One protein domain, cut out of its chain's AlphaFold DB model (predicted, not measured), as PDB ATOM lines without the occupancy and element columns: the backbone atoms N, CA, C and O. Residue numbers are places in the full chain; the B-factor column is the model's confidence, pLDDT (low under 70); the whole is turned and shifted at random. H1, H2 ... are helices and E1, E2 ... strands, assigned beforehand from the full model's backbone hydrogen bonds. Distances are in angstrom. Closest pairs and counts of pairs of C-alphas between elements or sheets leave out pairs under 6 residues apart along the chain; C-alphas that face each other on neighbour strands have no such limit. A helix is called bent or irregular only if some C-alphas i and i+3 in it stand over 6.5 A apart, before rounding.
ATOM      1  N   TRP A 387       3.907 291.563  20.652       95.81
ATOM      2  CA  TRP A 387       2.723 292.377  20.363       95.81
ATOM      3  C   TRP A 387       3.056 293.697  19.667       95.81
ATOM      4  O   TRP A 387       2.542 293.968  18.582       95.81
ATOM      5  N   LEU A 388       3.986 294.484  20.210       94.56
ATOM      6  CA  LEU A 388       4.361 295.766  19.604       94.56
ATOM      7  C   LEU A 388       4.873 295.615  18.162       94.56
ATOM      8  O   LEU A 388       4.506 296.422  17.307       94.56
ATOM      9  N   ASN A 389       5.636 294.561  17.857       94.00
ATOM     10  CA  ASN A 389       6.148 294.309  16.505       94.00
ATOM     11  C   ASN A 389       5.021 294.049  15.493       94.00
ATOM     12  O   ASN A 389       5.052 294.586  14.373       94.00
ATOM     13  N   THR A 390       4.017 293.268  15.910       92.88
ATOM     14  CA  THR A 390       2.825 292.953  15.100       92.88
ATOM     15  C   THR A 390       1.972 294.188  14.807       92.88
ATOM     16  O   THR A 390       1.320 294.270  13.769       92.88
ATOM     17  N   GLU A 391       2.058 295.208  15.663       93.31
ATOM     18  CA  GLU A 391       1.400 296.506  15.486       93.31
ATOM     19  C   GLU A 391       2.310 297.574  14.865       93.31
ATOM     20  O   GLU A 391       1.988 298.759  14.892       93.31
ATOM     21  N   TYR A 392       3.414 297.171  14.235       92.75
ATOM     22  CA  TYR A 392       4.347 298.063  13.539       92.75
ATOM     23  C   TYR A 392       5.228 298.945  14.451       92.75
ATOM     24  O   TYR A 392       5.892 299.858  13.960       92.75
ATOM     25  N   PHE A 393       5.315 298.639  15.749       91.94
ATOM     26  CA  PHE A 393       6.172 299.319  16.730       91.94
ATOM     27  C   PHE A 393       7.441 298.511  17.057       91.94
ATOM     28  O   PHE A 393       7.543 297.337  16.730       91.94
ATOM     29  N   GLN A 394       8.441 299.159  17.671       87.62
ATOM     30  CA  GLN A 394       9.712 298.549  18.127       87.62
ATOM     31  C   GLN A 394      10.541 297.785  17.067       87.62
ATOM     32  O   GLN A 394      11.462 297.045  17.403       87.62
ATOM     33  N   ARG A 395      10.315 298.046  15.774       87.75
ATOM     34  CA  ARG A 395      10.963 297.323  14.661       87.75
ATOM     35  C   ARG A 395      12.463 297.563  14.482       87.75
ATOM     36  O   ARG A 395      13.116 296.778  13.806       87.75
ATOM     37  N   GLU A 396      13.017 298.629  15.057       88.31
ATOM     38  CA  GLU A 396      14.459 298.918  14.969       88.31
ATOM     39  C   GLU A 396      15.295 298.035  15.903       88.31
ATOM     40  O   GLU A 396      16.459 297.754  15.623       88.31
ATOM     41  N   ARG A 397      14.707 297.610  17.028       87.88
ATOM     42  CA  ARG A 397      15.329 296.735  18.032       87.88
ATOM     43  C   ARG A 397      14.285 295.750  18.561       87.88
ATOM     44  O   ARG A 397      13.922 295.833  19.736       87.88
ATOM     45  N   PRO A 398      13.757 294.870  17.695       90.88
ATOM     46  CA  PRO A 398      12.695 293.973  18.093       90.88
ATOM     47  C   PRO A 398      13.239 292.917  19.062       90.88
ATOM     48  O   PRO A 398      14.401 292.513  18.949       90.88
ATOM     49  N   PRO A 399      12.411 292.422  19.991       91.88
ATOM     50  CA  PRO A 399      12.739 291.206  20.715       91.88
ATOM     51  C   PRO A 399      12.900 290.032  19.739       91.88
ATOM     52  O   PRO A 399      12.261 289.982  18.689       91.88
ATOM     53  N   GLN A 400      13.777 289.092  20.087       92.19
ATOM     54  CA  GLN A 400      14.041 287.888  19.302       92.19
ATOM     55  C   GLN A 400      13.146 286.748  19.810       92.19
ATOM     56  O   GLN A 400      13.179 286.506  21.014       92.19
ATOM     57  N   PRO A 401      12.408 286.019  18.952       94.31
ATOM     58  CA  PRO A 401      12.310 286.182  17.500       94.31
ATOM     59  C   PRO A 401      11.522 287.413  17.050       94.31
ATOM     60  O   PRO A 401      10.509 287.775  17.638       94.31
ATOM     61  N   TYR A 402      11.945 288.010  15.935       94.00
ATOM     62  CA  TYR A 402      11.187 289.088  15.311       94.00
ATOM     63  C   TYR A 402       9.943 288.541  14.597       94.00
ATOM     64  O   TYR A 402      10.032 288.042  13.474       94.00
ATOM     65  N   PHE A 403       8.797 288.633  15.269       95.12
ATOM     66  CA  PHE A 403       7.484 288.313  14.709       95.12
ATOM     67  C   PHE A 403       6.832 289.548  14.102       95.12
ATOM     68  O   PHE A 403       6.705 290.585  14.750       95.12
ATOM     69  N   THR A 404       6.410 289.415  12.850       93.69
ATOM     70  CA  THR A 404       5.600 290.410  12.145       93.69
ATOM     71  C   THR A 404       4.112 290.155  12.323       93.69
ATOM     72  O   THR A 404       3.330 291.102  12.292       93.69
ATOM     73  N   GLU A 405       3.730 288.905  12.577       94.44
ATOM     74  CA  GLU A 405       2.371 288.489  12.908       94.44
ATOM     75  C   GLU A 405       2.418 287.422  14.010       94.44
ATOM     76  O   GLU A 405       3.368 286.648  14.100       94.44
ATOM     77  N   PHE A 406       1.377 287.321  14.842       95.44
ATOM     78  CA  PHE A 406       1.312 286.280  15.884       95.44
ATOM     79  C   PHE A 406       1.342 284.855  15.313       95.44
ATOM     80  O   PHE A 406       1.810 283.922  15.967       95.44
ATOM     81  N   ALA A 407       0.889 284.691  14.066       95.44
ATOM     82  CA  ALA A 407       0.937 283.424  13.355       95.44
ATOM     83  C   ALA A 407       2.371 282.900  13.163       95.44
ATOM     84  O   ALA A 407       2.524 281.685  13.051       95.44
ATOM     85  N   ASP A 408       3.396 283.763  13.193       96.00
ATOM     86  CA  ASP A 408       4.810 283.409  12.976       96.00
ATOM     87  C   ASP A 408       5.351 282.413  14.025       96.00
ATOM     88  O   ASP A 408       6.327 281.696  13.770       96.00
ATOM     89  N   LEU A 409       4.699 282.313  15.193       96.69
ATOM     90  CA  LEU A 409       4.962 281.263  16.182       96.69
ATOM     91  C   LEU A 409       4.702 279.861  15.603       96.69
ATOM     92  O   LEU A 409       5.472 278.924  15.837       96.69
ATOM     93  N   PHE A 410       3.590 279.715  14.885       96.25
ATOM     94  CA  PHE A 410       3.117 278.448  14.328       96.25
ATOM     95  C   PHE A 410       3.597 278.232  12.893       96.25
ATOM     96  O   PHE A 410       3.888 277.104  12.519       96.25
ATOM     97  N   ASP A 411       3.741 279.316  12.130       94.88
ATOM     98  CA  ASP A 411       4.162 279.318  10.732       94.88
ATOM     99  C   ASP A 411       5.386 280.234  10.585       94.88
ATOM    100  O   ASP A 411       5.302 281.351  10.080       94.88
ATOM    101  N   THR A 412       6.552 279.785  11.042       93.38
ATOM    102  CA  THR A 412       7.772 280.588  10.995       93.38
ATOM    103  C   THR A 412       8.148 280.918   9.538       93.38
ATOM    104  O   THR A 412       8.298 279.997   8.720       93.38
ATOM    105  N   PRO A 413       8.347 282.210   9.193       91.56
ATOM    106  CA  PRO A 413       8.633 282.629   7.826       91.56
ATOM    107  C   PRO A 413       9.865 281.930   7.232       91.56
ATOM    108  O   PRO A 413      10.880 281.800   7.926       91.56
ATOM    109  N   PRO A 414       9.856 281.536   5.941       87.12
ATOM    110  CA  PRO A 414      10.963 280.806   5.320       87.12
ATOM    111  C   PRO A 414      12.329 281.481   5.476       87.12
ATOM    112  O   PRO A 414      13.330 280.794   5.679       87.12
ATOM    113  N   GLN A 415      12.371 282.815   5.437       85.88
ATOM    114  CA  GLN A 415      13.591 283.612   5.586       85.88
ATOM    115  C   GLN A 415      14.236 283.438   6.971       85.88
ATOM    116  O   GLN A 415      15.458 283.463   7.080       85.88
ATOM    117  N   ASN A 416      13.421 283.194   8.003       84.62
ATOM    118  CA  ASN A 416      13.839 283.059   9.401       84.62
ATOM    119  C   ASN A 416      13.710 281.618   9.926       84.62
ATOM    120  O   ASN A 416      13.976 281.360  11.097       84.62
ATOM    121  N   SER A 417      13.325 280.672   9.070       84.50
ATOM    122  CA  SER A 417      12.954 279.301   9.447       84.50
ATOM    123  C   SER A 417      14.085 278.476  10.074       84.50
ATOM    124  O   SER A 417      13.823 277.512  10.783       84.50
ATOM    125  N   ALA A 418      15.348 278.879   9.899       83.88
ATOM    126  CA  ALA A 418      16.483 278.242  10.569       83.88
ATOM    127  C   ALA A 418      16.634 278.653  12.049       83.88
ATOM    128  O   ALA A 418      17.251 277.930  12.832       83.88
ATOM    129  N   ALA A 419      16.094 279.814  12.440       88.75
ATOM    130  CA  ALA A 419      16.297 280.388  13.767       88.75
ATOM    131  C   ALA A 419      15.742 279.525  14.917       88.75
ATOM    132  O   ALA A 419      16.475 279.363  15.894       88.75
ATOM    133  N   PRO A 420      14.535 278.924  14.827       92.75
ATOM    134  CA  PRO A 420      14.001 278.077  15.891       92.75
ATOM    135  C   PRO A 420      14.969 276.975  16.320       92.75
ATOM    136  O   PRO A 420      15.266 276.835  17.501       92.75
ATOM    137  N   GLN A 421      15.513 276.214  15.368       87.19
ATOM    138  CA  GLN A 421      16.422 275.106  15.675       87.19
ATOM    139  C   GLN A 421      17.805 275.586  16.119       87.19
ATOM    140  O   GLN A 421      18.378 275.009  17.039       87.19
ATOM    141  N   ALA A 422      18.331 276.641  15.491       87.31
ATOM    142  CA  ALA A 422      19.655 277.165  15.815       87.31
ATOM    143  C   ALA A 422      19.707 277.790  17.219       87.31
ATOM    144  O   ALA A 422      20.674 277.604  17.958       87.31
ATOM    145  N   LEU A 423      18.662 278.531  17.591       90.44
ATOM    146  CA  LEU A 423      18.608 279.270  18.848       90.44
ATOM    147  C   LEU A 423      17.947 278.467  19.975       90.44
ATOM    148  O   LEU A 423      18.320 278.608  21.140       90.44
ATOM    149  N   GLY A 424      16.975 277.617  19.638       91.69
ATOM    150  CA  GLY A 424      16.181 276.868  20.604       91.69
ATOM    151  C   GLY A 424      15.414 277.770  21.575       91.69
ATOM    152  O   GLY A 424      15.326 278.985  21.402       91.69
ATOM    153  N   PHE A 425      14.892 277.164  22.642       94.75
ATOM    154  CA  PHE A 425      14.170 277.866  23.711       94.75
ATOM    155  C   PHE A 425      14.912 279.103  24.258       94.75
ATOM    156  O   PHE A 425      14.290 280.131  24.486       94.75
ATOM    157  N   GLU A 426      16.242 279.052  24.398       91.44
ATOM    158  CA  GLU A 426      17.041 280.159  24.965       91.44
ATOM    159  C   GLU A 426      16.998 281.444  24.134       91.44
ATOM    160  O   GLU A 426      17.236 282.537  24.651       91.44
ATOM    161  N   GLY A 427      16.752 281.320  22.828       92.56
ATOM    162  CA  GLY A 427      16.595 282.465  21.939       92.56
ATOM    163  C   GLY A 427      15.149 282.891  21.733       92.56
ATOM    164  O   GLY A 427      14.919 283.796  20.935       92.56
ATOM    165  N   PHE A 428      14.187 282.256  22.405       96.69
ATOM    166  CA  PHE A 428      12.775 282.598  22.297       96.69
ATOM    167  C   PHE A 428      12.372 283.610  23.375       96.69
ATOM    168  O   PHE A 428      12.223 283.261  24.541       96.69
ATOM    169  N   PHE A 429      12.228 284.875  22.978       96.75
ATOM    170  CA  PHE A 429      11.858 286.017  23.824       96.75
ATOM    171  C   PHE A 429      12.613 286.067  25.152       96.75
ATOM    172  O   PHE A 429      12.044 286.243  26.229       96.75
ATOM    173  N   ARG A 430      13.940 285.913  25.062       93.00
ATOM    174  CA  ARG A 430      14.824 285.833  26.225       93.00
ATOM    175  C   ARG A 430      14.589 286.997  27.191       93.00
ATOM    176  O   ARG A 430      14.749 288.159  26.828       93.00
ATOM    177  N   GLY A 431      14.277 286.654  28.440       90.31
ATOM    178  CA  GLY A 431      14.021 287.602  29.527       90.31
ATOM    179  C   GLY A 431      12.539 287.831  29.835       90.31
ATOM    180  O   GLY A 431      12.237 288.288  30.938       90.31
ATOM    181  N   ALA A 432      11.630 287.474  28.924       96.75
ATOM    182  CA  ALA A 432      10.194 287.487  29.189       96.75
ATOM    183  C   ALA A 432       9.799 286.381  30.181       96.75
ATOM    184  O   ALA A 432      10.403 285.309  30.219       96.75
ATOM    185  N   TYR A 433       8.771 286.638  30.989       97.81
ATOM    186  CA  TYR A 433       8.184 285.667  31.915       97.81
ATOM    187  C   TYR A 433       7.316 284.639  31.198       97.81
ATOM    188  O   TYR A 433       7.277 283.464  31.578       97.81
ATOM    189  N   SER A 434       6.632 285.086  30.151       98.00
ATOM    190  CA  SER A 434       5.770 284.261  29.323       98.00
ATOM    191  C   SER A 434       5.648 284.815  27.911       98.00
ATOM    192  O   SER A 434       6.116 285.915  27.619       98.00
ATOM    193  N   TYR A 435       4.975 284.051  27.056       98.00
ATOM    194  CA  TYR A 435       4.466 284.516  25.777       98.00
ATOM    195  C   TYR A 435       2.983 284.165  25.634       98.00
ATOM    196  O   TYR A 435       2.619 282.991  25.719       98.00
ATOM    197  N   HIS A 436       2.154 285.186  25.428       97.25
ATOM    198  CA  HIS A 436       0.732 285.077  25.111       97.25
ATOM    199  C   HIS A 436       0.544 285.054  23.587       97.25
ATOM    200  O   HIS A 436       0.926 285.996  22.897       97.25
ATOM    201  N   PHE A 437       0.003 283.960  23.044       95.00
ATOM    202  CA  PHE A 437       0.010 283.709  21.597       95.00
ATOM    203  C   PHE A 437      -1.292 284.056  20.861       95.00
ATOM    204  O   PHE A 437      -1.416 283.703  19.693       95.00
ATOM    205  N   HIS A 438      -2.232 284.775  21.485       91.88
ATOM    206  CA  HIS A 438      -3.405 285.393  20.837       91.88
ATOM    207  C   HIS A 438      -4.360 284.425  20.127       91.88
ATOM    208  O   HIS A 438      -4.685 284.585  18.950       91.88
ATOM    209  N   ASN A 439      -4.898 283.458  20.866       85.19
ATOM    210  CA  ASN A 439      -6.079 282.681  20.483       85.19
ATOM    211  C   ASN A 439      -5.947 281.813  19.217       85.19
ATOM    212  O   ASN A 439      -6.957 281.469  18.597       85.19
ATOM    213  N   PHE A 440      -4.739 281.384  18.835       88.38
ATOM    214  CA  PHE A 440      -4.519 280.419  17.739       88.38
ATOM    215  C   PHE A 440      -4.879 278.979  18.158       88.38
ATOM    216  O   PHE A 440      -4.105 278.034  18.000       88.38
ATOM    217  N   TRP A 441      -6.086 278.795  18.696       85.62
ATOM    218  CA  TRP A 441      -6.570 277.548  19.294       85.62
ATOM    219  C   TRP A 441      -6.590 276.364  18.320       85.62
ATOM    220  O   TRP A 441      -6.390 275.227  18.734       85.62
ATOM    221  N   TRP A 442      -6.799 276.629  17.028       85.06
ATOM    222  CA  TRP A 442      -6.908 275.607  15.981       85.06
ATOM    223  C   TRP A 442      -5.562 275.184  15.381       85.06
ATOM    224  O   TRP A 442      -5.518 274.204  14.638       85.06
ATOM    225  N   LYS A 443      -4.471 275.912  15.649       92.06
ATOM    226  CA  LYS A 443      -3.152 275.567  15.109       92.06
ATOM    227  C   LYS A 443      -2.425 274.622  16.060       92.06
ATOM    228  O   LYS A 443      -2.203 275.019  17.202       92.06
ATOM    229  N   PRO A 444      -2.051 273.400  15.652       94.06
ATOM    230  CA  PRO A 444      -1.281 272.515  16.518       94.06
ATOM    231  C   PRO A 444       0.117 273.091  16.763       94.06
ATOM    232  O   PRO A 444       0.709 273.696  15.869       94.06
ATOM    233  N   PHE A 445       0.654 272.887  17.965       96.19
ATOM    234  CA  PHE A 445       2.019 273.303  18.300       96.19
ATOM    235  C   PHE A 445       3.085 272.561  17.492       96.19
ATOM    236  O   PHE A 445       4.131 273.117  17.193       96.19
ATOM    237  N   ASP A 446       2.831 271.304  17.143       95.44
ATOM    238  CA  ASP A 446       3.664 270.546  16.217       95.44
ATOM    239  C   ASP A 446       2.740 269.790  15.260       95.44
ATOM    240  O   ASP A 446       2.205 268.746  15.635       95.44
ATOM    241  N   PRO A 447       2.508 270.312  14.042       91.81
ATOM    242  CA  PRO A 447       1.647 269.653  13.067       91.81
ATOM    243  C   PRO A 447       2.124 268.243  12.691       91.81
ATOM    244  O   PRO A 447       1.291 267.369  12.464       91.81
ATOM    245  N   SER A 448       3.443 268.016  12.644       89.31
ATOM    246  CA  SER A 448       4.033 266.709  12.309       89.31
ATOM    247  C   SER A 448       3.947 265.701  13.454       89.31
ATOM    248  O   SER A 448       3.918 264.501  13.212       89.31
ATOM    249  N   ARG A 449       3.885 266.182  14.702       90.50
ATOM    250  CA  ARG A 449       3.798 265.363  15.918       90.50
ATOM    251  C   ARG A 449       2.718 265.895  16.847       90.50
ATOM    252  O   ARG A 449       2.992 266.330  17.974       90.50
ATOM    253  N   ASN A 450       1.481 265.878  16.357       93.56
ATOM    254  CA  ASN A 450       0.323 266.388  17.084       93.56
ATOM    255  C   ASN A 450      -0.219 265.364  18.098       93.56
ATOM    256  O   ASN A 450      -1.387 264.977  18.070       93.56
ATOM    257  N   TRP A 451       0.665 264.911  18.980       94.25
ATOM    258  CA  TRP A 451       0.400 264.031  20.115       94.25
ATOM    259  C   TRP A 451       1.433 264.302  21.224       94.25
ATOM    260  O   TRP A 451       2.481 264.904  20.953       94.25
ATOM    261  N   PRO A 452       1.174 263.885  22.473       95.56
ATOM    262  CA  PRO A 452       2.169 263.927  23.541       95.56
ATOM    263  C   PRO A 452       3.294 262.933  23.251       95.56
ATOM    264  O   PRO A 452       3.033 261.744  23.080       95.56
ATOM    265  N   ASP A 453       4.537 263.407  23.237       94.75
ATOM    266  CA  ASP A 453       5.729 262.565  23.090       94.75
ATOM    267  C   ASP A 453       6.555 262.648  24.382       94.75
ATOM    268  O   ASP A 453       7.449 263.476  24.517       94.75
ATOM    269  N   LEU A 454       6.236 261.812  25.369       95.56
ATOM    270  CA  LEU A 454       6.846 261.865  26.707       95.56
ATOM    271  C   LEU A 454       7.707 260.632  27.028       95.56
ATOM    272  O   LEU A 454       8.113 260.425  28.173       95.56
ATOM    273  N   GLY A 455       8.035 259.834  26.009       92.31
ATOM    274  CA  GLY A 455       8.924 258.681  26.125       92.31
ATOM    275  C   GLY A 455       8.255 257.413  26.682       92.31
ATOM    276  O   GLY A 455       7.043 257.381  26.912       92.31
ATOM    277  N   PRO A 456       9.039 256.341  26.929       91.69
ATOM    278  CA  PRO A 456       8.514 254.991  27.173       91.69
ATOM    279  C   PRO A 456       7.521 254.878  28.335       91.69
ATOM    280  O   PRO A 456       6.616 254.050  28.294       91.69
ATOM    281  N   ARG A 457       7.656 255.724  29.363       92.69
ATOM    282  CA  ARG A 457       6.768 255.727  30.537       92.69
ATOM    283  C   ARG A 457       5.322 256.092  30.190       92.69
ATOM    284  O   ARG A 457       4.406 255.607  30.845       92.69
ATOM    285  N   PHE A 458       5.124 256.924  29.171       94.88
ATOM    286  CA  PHE A 458       3.816 257.449  28.767       94.88
ATOM    287  C   PHE A 458       3.403 256.985  27.359       94.88
ATOM    288  O   PHE A 458       2.441 257.498  26.790       94.88
ATOM    289  N   ILE A 459       4.094 255.977  26.812       93.38
ATOM    290  CA  ILE A 459       3.945 255.518  25.422       93.38
ATOM    291  C   ILE A 459       2.531 255.030  25.074       93.38
ATOM    292  O   ILE A 459       2.114 255.103  23.924       93.38
ATOM    293  N   ALA A 460       1.766 254.543  26.057       92.06
ATOM    294  CA  ALA A 460       0.406 254.059  25.827       92.06
ATOM    295  C   ALA A 460      -0.526 255.170  25.310       92.06
ATOM    296  O   ALA A 460      -1.289 254.943  24.373       92.06
ATOM    297  N   GLY A 461      -0.430 256.375  25.887       91.00
ATOM    298  CA  GLY A 461      -1.209 257.533  25.442       91.00
ATOM    299  C   GLY A 461      -0.769 258.017  24.062       91.00
ATOM    300  O   GLY A 461      -1.612 258.285  23.209       91.00
ATOM    301  N   GLU A 462       0.543 258.051  23.820       92.88
ATOM    302  CA  GLU A 462       1.120 258.383  22.513       92.88
ATOM    303  C   GLU A 462       0.599 257.450  21.407       92.88
ATOM    304  O   GLU A 462       0.061 257.924  20.407       92.88
ATOM    305  N   ARG A 463       0.685 256.128  21.603       91.75
ATOM    306  CA  ARG A 463       0.198 255.129  20.635       91.75
ATOM    307  C   ARG A 463      -1.292 255.271  20.349       91.75
ATOM    308  O   ARG A 463      -1.703 255.230  19.193       91.75
ATOM    309  N   ALA A 464      -2.099 255.485  21.388       90.25
ATOM    310  CA  ALA A 464      -3.532 255.713  21.223       90.25
ATOM    311  C   ALA A 464      -3.817 256.979  20.391       90.25
ATOM    312  O   ALA A 464      -4.673 256.955  19.506       90.25
ATOM    313  N   ALA A 465      -3.075 258.066  20.630       90.44
ATOM    314  CA  ALA A 465      -3.205 259.306  19.869       90.44
ATOM    315  C   ALA A 465      -2.770 259.142  18.401       90.44
ATOM    316  O   ALA A 465      -3.479 259.598  17.504       90.44
ATOM    317  N   ARG A 466      -1.655 258.445  18.146       89.38
ATOM    318  CA  ARG A 466      -1.178 258.126  16.787       89.38
ATOM    319  C   ARG A 466      -2.210 257.312  16.006       89.38
ATOM    320  O   ARG A 466      -2.582 257.700  14.902       89.38
ATOM    321  N   HIS A 467      -2.747 256.251  16.610       86.31
ATOM    322  CA  HIS A 467      -3.776 255.411  15.989       86.31
ATOM    323  C   HIS A 467      -5.073 256.186  15.679       86.31
ATOM    324  O   HIS A 467      -5.727 255.969  14.656       86.31
ATOM    325  N   ALA A 468      -5.466 257.127  16.542       85.75
ATOM    326  CA  ALA A 468      -6.627 257.981  16.285       85.75
ATOM    327  C   ALA A 468      -6.420 258.906  15.067       85.75
ATOM    328  O   ALA A 468      -7.364 259.168  14.324       85.75
ATOM    329  N   LEU A 469      -5.191 259.375  14.825       83.00
ATOM    330  CA  LEU A 469      -4.871 260.232  13.680       83.00
ATOM    331  C   LEU A 469      -4.840 259.456  12.359       83.00
ATOM    332  O   LEU A 469      -5.396 259.931  11.364       83.00
ATOM    333  N   THR A 470      -4.261 258.253  12.350       78.44
ATOM    334  CA  THR A 470      -4.209 257.394  11.154       78.44
ATOM    335  C   THR A 470      -5.603 256.950  10.715       78.44
ATOM    336  O   THR A 470      -5.933 257.045   9.538       78.44
ATOM    337  N   THR A 471      -6.472 256.582  11.661       72.25
ATOM    338  CA  THR A 471      -7.869 256.197  11.373       72.25
ATOM    339  C   THR A 471      -8.775 257.360  10.949       72.25
ATOM    340  O   THR A 471      -9.795 257.133  10.303       72.25
ATOM    341  N   SER A 472      -8.417 258.603  11.283       64.88
ATOM    342  CA  SER A 472      -9.179 259.805  10.905       64.88
ATOM    343  C   SER A 472      -8.808 260.381   9.528       64.88
ATOM    344  O   SER A 472      -9.502 261.265   9.021       64.88
ATOM    345  N   LYS A 497       8.712 268.818   9.025       79.88
ATOM    346  CA  LYS A 497       9.042 269.994   8.208       79.88
ATOM    347  C   LYS A 497      10.564 270.198   8.175       79.88
ATOM    348  O   LYS A 497      11.254 270.049   9.190       79.88
ATOM    349  N   ARG A 498      11.106 270.567   7.007       77.06
ATOM    350  CA  ARG A 498      12.558 270.756   6.804       77.06
ATOM    351  C   ARG A 498      13.177 271.725   7.811       77.06
ATOM    352  O   ARG A 498      14.242 271.443   8.349       77.06
ATOM    353  N   ASP A 499      12.491 272.826   8.071       85.06
ATOM    354  CA  ASP A 499      12.851 273.835   9.059       85.06
ATOM    355  C   ASP A 499      11.657 273.938  10.026       85.06
ATOM    356  O   ASP A 499      10.549 274.260   9.592       85.06
ATOM    357  N   LEU A 500      11.848 273.544  11.292       90.69
ATOM    358  CA  LEU A 500      10.759 273.496  12.279       90.69
ATOM    359  C   LEU A 500      10.339 274.903  12.700       90.69
ATOM    360  O   LEU A 500      11.185 275.781  12.859       90.69
ATOM    361  N   ASP A 501       9.047 275.074  12.954       95.31
ATOM    362  CA  ASP A 501       8.484 276.305  13.503       95.31
ATOM    363  C   ASP A 501       8.839 276.479  14.990       95.31
ATOM    364  O   ASP A 501       9.162 275.511  15.690       95.31
ATOM    365  N   TRP A 502       8.768 277.715  15.496       97.25
ATOM    366  CA  TRP A 502       9.036 278.014  16.911       97.25
ATOM    367  C   TRP A 502       8.168 277.190  17.863       97.25
ATOM    368  O   TRP A 502       8.688 276.601  18.809       97.25
ATOM    369  N   SER A 503       6.870 277.095  17.584       97.44
ATOM    370  CA  SER A 503       5.920 276.259  18.329       97.44
ATOM    371  C   SER A 503       6.383 274.799  18.454       97.44
ATOM    372  O   SER A 503       6.388 274.255  19.563       97.44
ATOM    373  N   ALA A 504       6.860 274.196  17.362       97.06
ATOM    374  CA  ALA A 504       7.329 272.813  17.353       97.06
ATOM    375  C   ALA A 504       8.617 272.658  18.172       97.06
ATOM    376  O   ALA A 504       8.739 271.740  18.984       97.06
ATOM    377  N   VAL A 505       9.567 273.588  18.025       96.88
ATOM    378  CA  VAL A 505      10.808 273.585  18.815       96.88
ATOM    379  C   VAL A 505      10.526 273.735  20.311       96.88
ATOM    380  O   VAL A 505      11.137 273.022  21.112       96.88
ATOM    381  N   LEU A 506       9.600 274.618  20.699       98.00
ATOM    382  CA  LEU A 506       9.199 274.808  22.094       98.00
ATOM    383  C   LEU A 506       8.552 273.542  22.662       98.00
ATOM    384  O   LEU A 506       9.022 273.034  23.679       98.00
ATOM    385  N   LYS A 507       7.549 272.978  21.970       98.00
ATOM    386  CA  LYS A 507       6.894 271.726  22.383       98.00
ATOM    387  C   LYS A 507       7.915 270.618  22.612       98.00
ATOM    388  O   LYS A 507       7.994 270.076  23.713       98.00
ATOM    389  N   ARG A 508       8.751 270.332  21.611       96.81
ATOM    390  CA  ARG A 508       9.744 269.252  21.697       96.81
ATOM    391  C   ARG A 508      10.792 269.505  22.778       96.81
ATOM    392  O   ARG A 508      11.242 268.553  23.415       96.81
ATOM    393  N   THR A 509      11.151 270.770  23.016       97.38
ATOM    394  CA  THR A 509      12.043 271.163  24.116       97.38
ATOM    395  C   THR A 509      11.429 270.825  25.470       97.38
ATOM    396  O   THR A 509      12.084 270.173  26.281       97.38
ATOM    397  N   PHE A 510      10.177 271.202  25.720       98.19
ATOM    398  CA  PHE A 510       9.540 270.903  27.002       98.19
ATOM    399  C   PHE A 510       9.335 269.399  27.200       98.19
ATOM    400  O   PHE A 510       9.592 268.869  28.278       98.19
ATOM    401  N   GLU A 511       8.951 268.683  26.147       98.00
ATOM    402  CA  GLU A 511       8.785 267.230  26.183       98.00
ATOM    403  C   GLU A 511      10.090 266.484  26.481       98.00
ATOM    404  O   GLU A 511      10.102 265.549  27.282       98.00
ATOM    405  N   SER A 512      11.214 266.945  25.922       96.50
ATOM    406  CA  SER A 512      12.531 266.341  26.165       96.50
ATOM    407  C   SER A 512      12.970 266.389  27.638       96.50
ATOM    408  O   SER A 512      13.747 265.538  28.071       96.50
ATOM    409  N   TYR A 513      12.433 267.319  28.439       96.81
ATOM    410  CA  TYR A 513      12.652 267.326  29.888       96.81
ATOM    411  C   TYR A 513      11.963 266.147  30.581       96.81
ATOM    412  O   TYR A 513      12.591 265.421  31.349       96.81
ATOM    413  N   ILE A 514      10.695 265.889  30.255       96.50
ATOM    414  CA  ILE A 514       9.944 264.757  30.820       96.50
ATOM    415  C   ILE A 514      10.538 263.419  30.362       96.50
ATOM    416  O   ILE A 514      10.601 262.471  31.146       96.50
ATOM    417  N   ARG A 515      11.051 263.359  29.125       94.81
ATOM    418  CA  ARG A 515      11.771 262.188  28.598       94.81
ATOM    419  C   ARG A 515      13.111 261.922  29.288       94.81
ATOM    420  O   ARG A 515      13.638 260.822  29.147       94.81
ATOM    421  N   GLY A 516      13.658 262.887  30.028       94.38
ATOM    422  CA  GLY A 516      14.995 262.771  30.608       94.38
ATOM    423  C   GLY A 516      16.105 262.855  29.559       94.38
ATOM    424  O   GLY A 516      17.159 262.253  29.729       94.38
TER     425      GLY A 516
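What this domain is: This is residues 387 to 472 and 497 to 516 of the 528 residues of an uncharacterized protein of Pleurotus ostreatus PC15 (UniProt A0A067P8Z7). The longest helix, H4, makes one end of an elongated body, and H1 with the loop of residues 391 to 405 makes the opposite end. H5 begins near the middle, close to the short helices H2 and H3, and a loop of residues 437 to 455 crosses from E1 to H4. The printed part has 106 residues, with five named helices and one named strand in the order H1, H2, H3, E1, H4, H5; the class is mostly helix, though under half of the residues, 46 of 106, are in named elements. The whole is only just compact, close to loose, with a radius of gyration of the C-alphas of 15.4 A, and it spans 48 by 31 by 25 A.

How they stand to each other: Start at H4, residues 456 to 472, which touches no helix and is apart from H5, residues 502 to 514. H4 has a kink of 27 degrees near residue 463 and is irregular, with C-alphas 457 and 460 8.1 A apart. H5 only just touches H2, residues 406 to 409, with 3 pairs of C-alphas within 8 A, through residues 502 to 503 alone; the closest C-alphas are those of Leu 409 and Trp 502, 5.3 A apart. H5 also only just touches H3, residues 419 to 423, with 3 such pairs, through residues 502 to 505 alone; the closest C-alphas are those of Pro 420 and Trp 502, 5.1 A apart. Look next at H1, residues 387 to 390: it is close to H2 but not clearly touching, with the C-alphas of Thr 390 and Phe 406 closest at 6.9 A. E1, residues 434 to 436, pairs with no named strand and is apart from H5. In H3 every O i to N i+4 pair is within hydrogen-bond range, in H4 10 of 13 and in H5 7 of 9 are, and H1 and H2 are too short for such a pair.

Where its parts are: Find C-alpha 456 at (8.514, 254.991, 27.173); from there H4 runs 24.5 A to C-alpha 472 at (-9.179, 259.805, 10.905). H5 runs 19.2 A, from C-alpha 502 to C-alpha 514 at (9.944, 264.757, 30.820). H1 measures 5.3 A, H2 6.2 A, H3 5.7 A and E1 6.6 A from first to last C-alpha.

The domain as a whole: The two C-alphas farthest apart are those of Glu 396 and Thr 471, at 48.3 A. Residues 473 to 496 are not printed, and C-alphas 472 and 497 stand 21.0 A apart across this cut. The links H1 to H2 and E1 to H4 are long. The mean pLDDT of the printed part is 91.8, and you will find one residue under 70, residue 472.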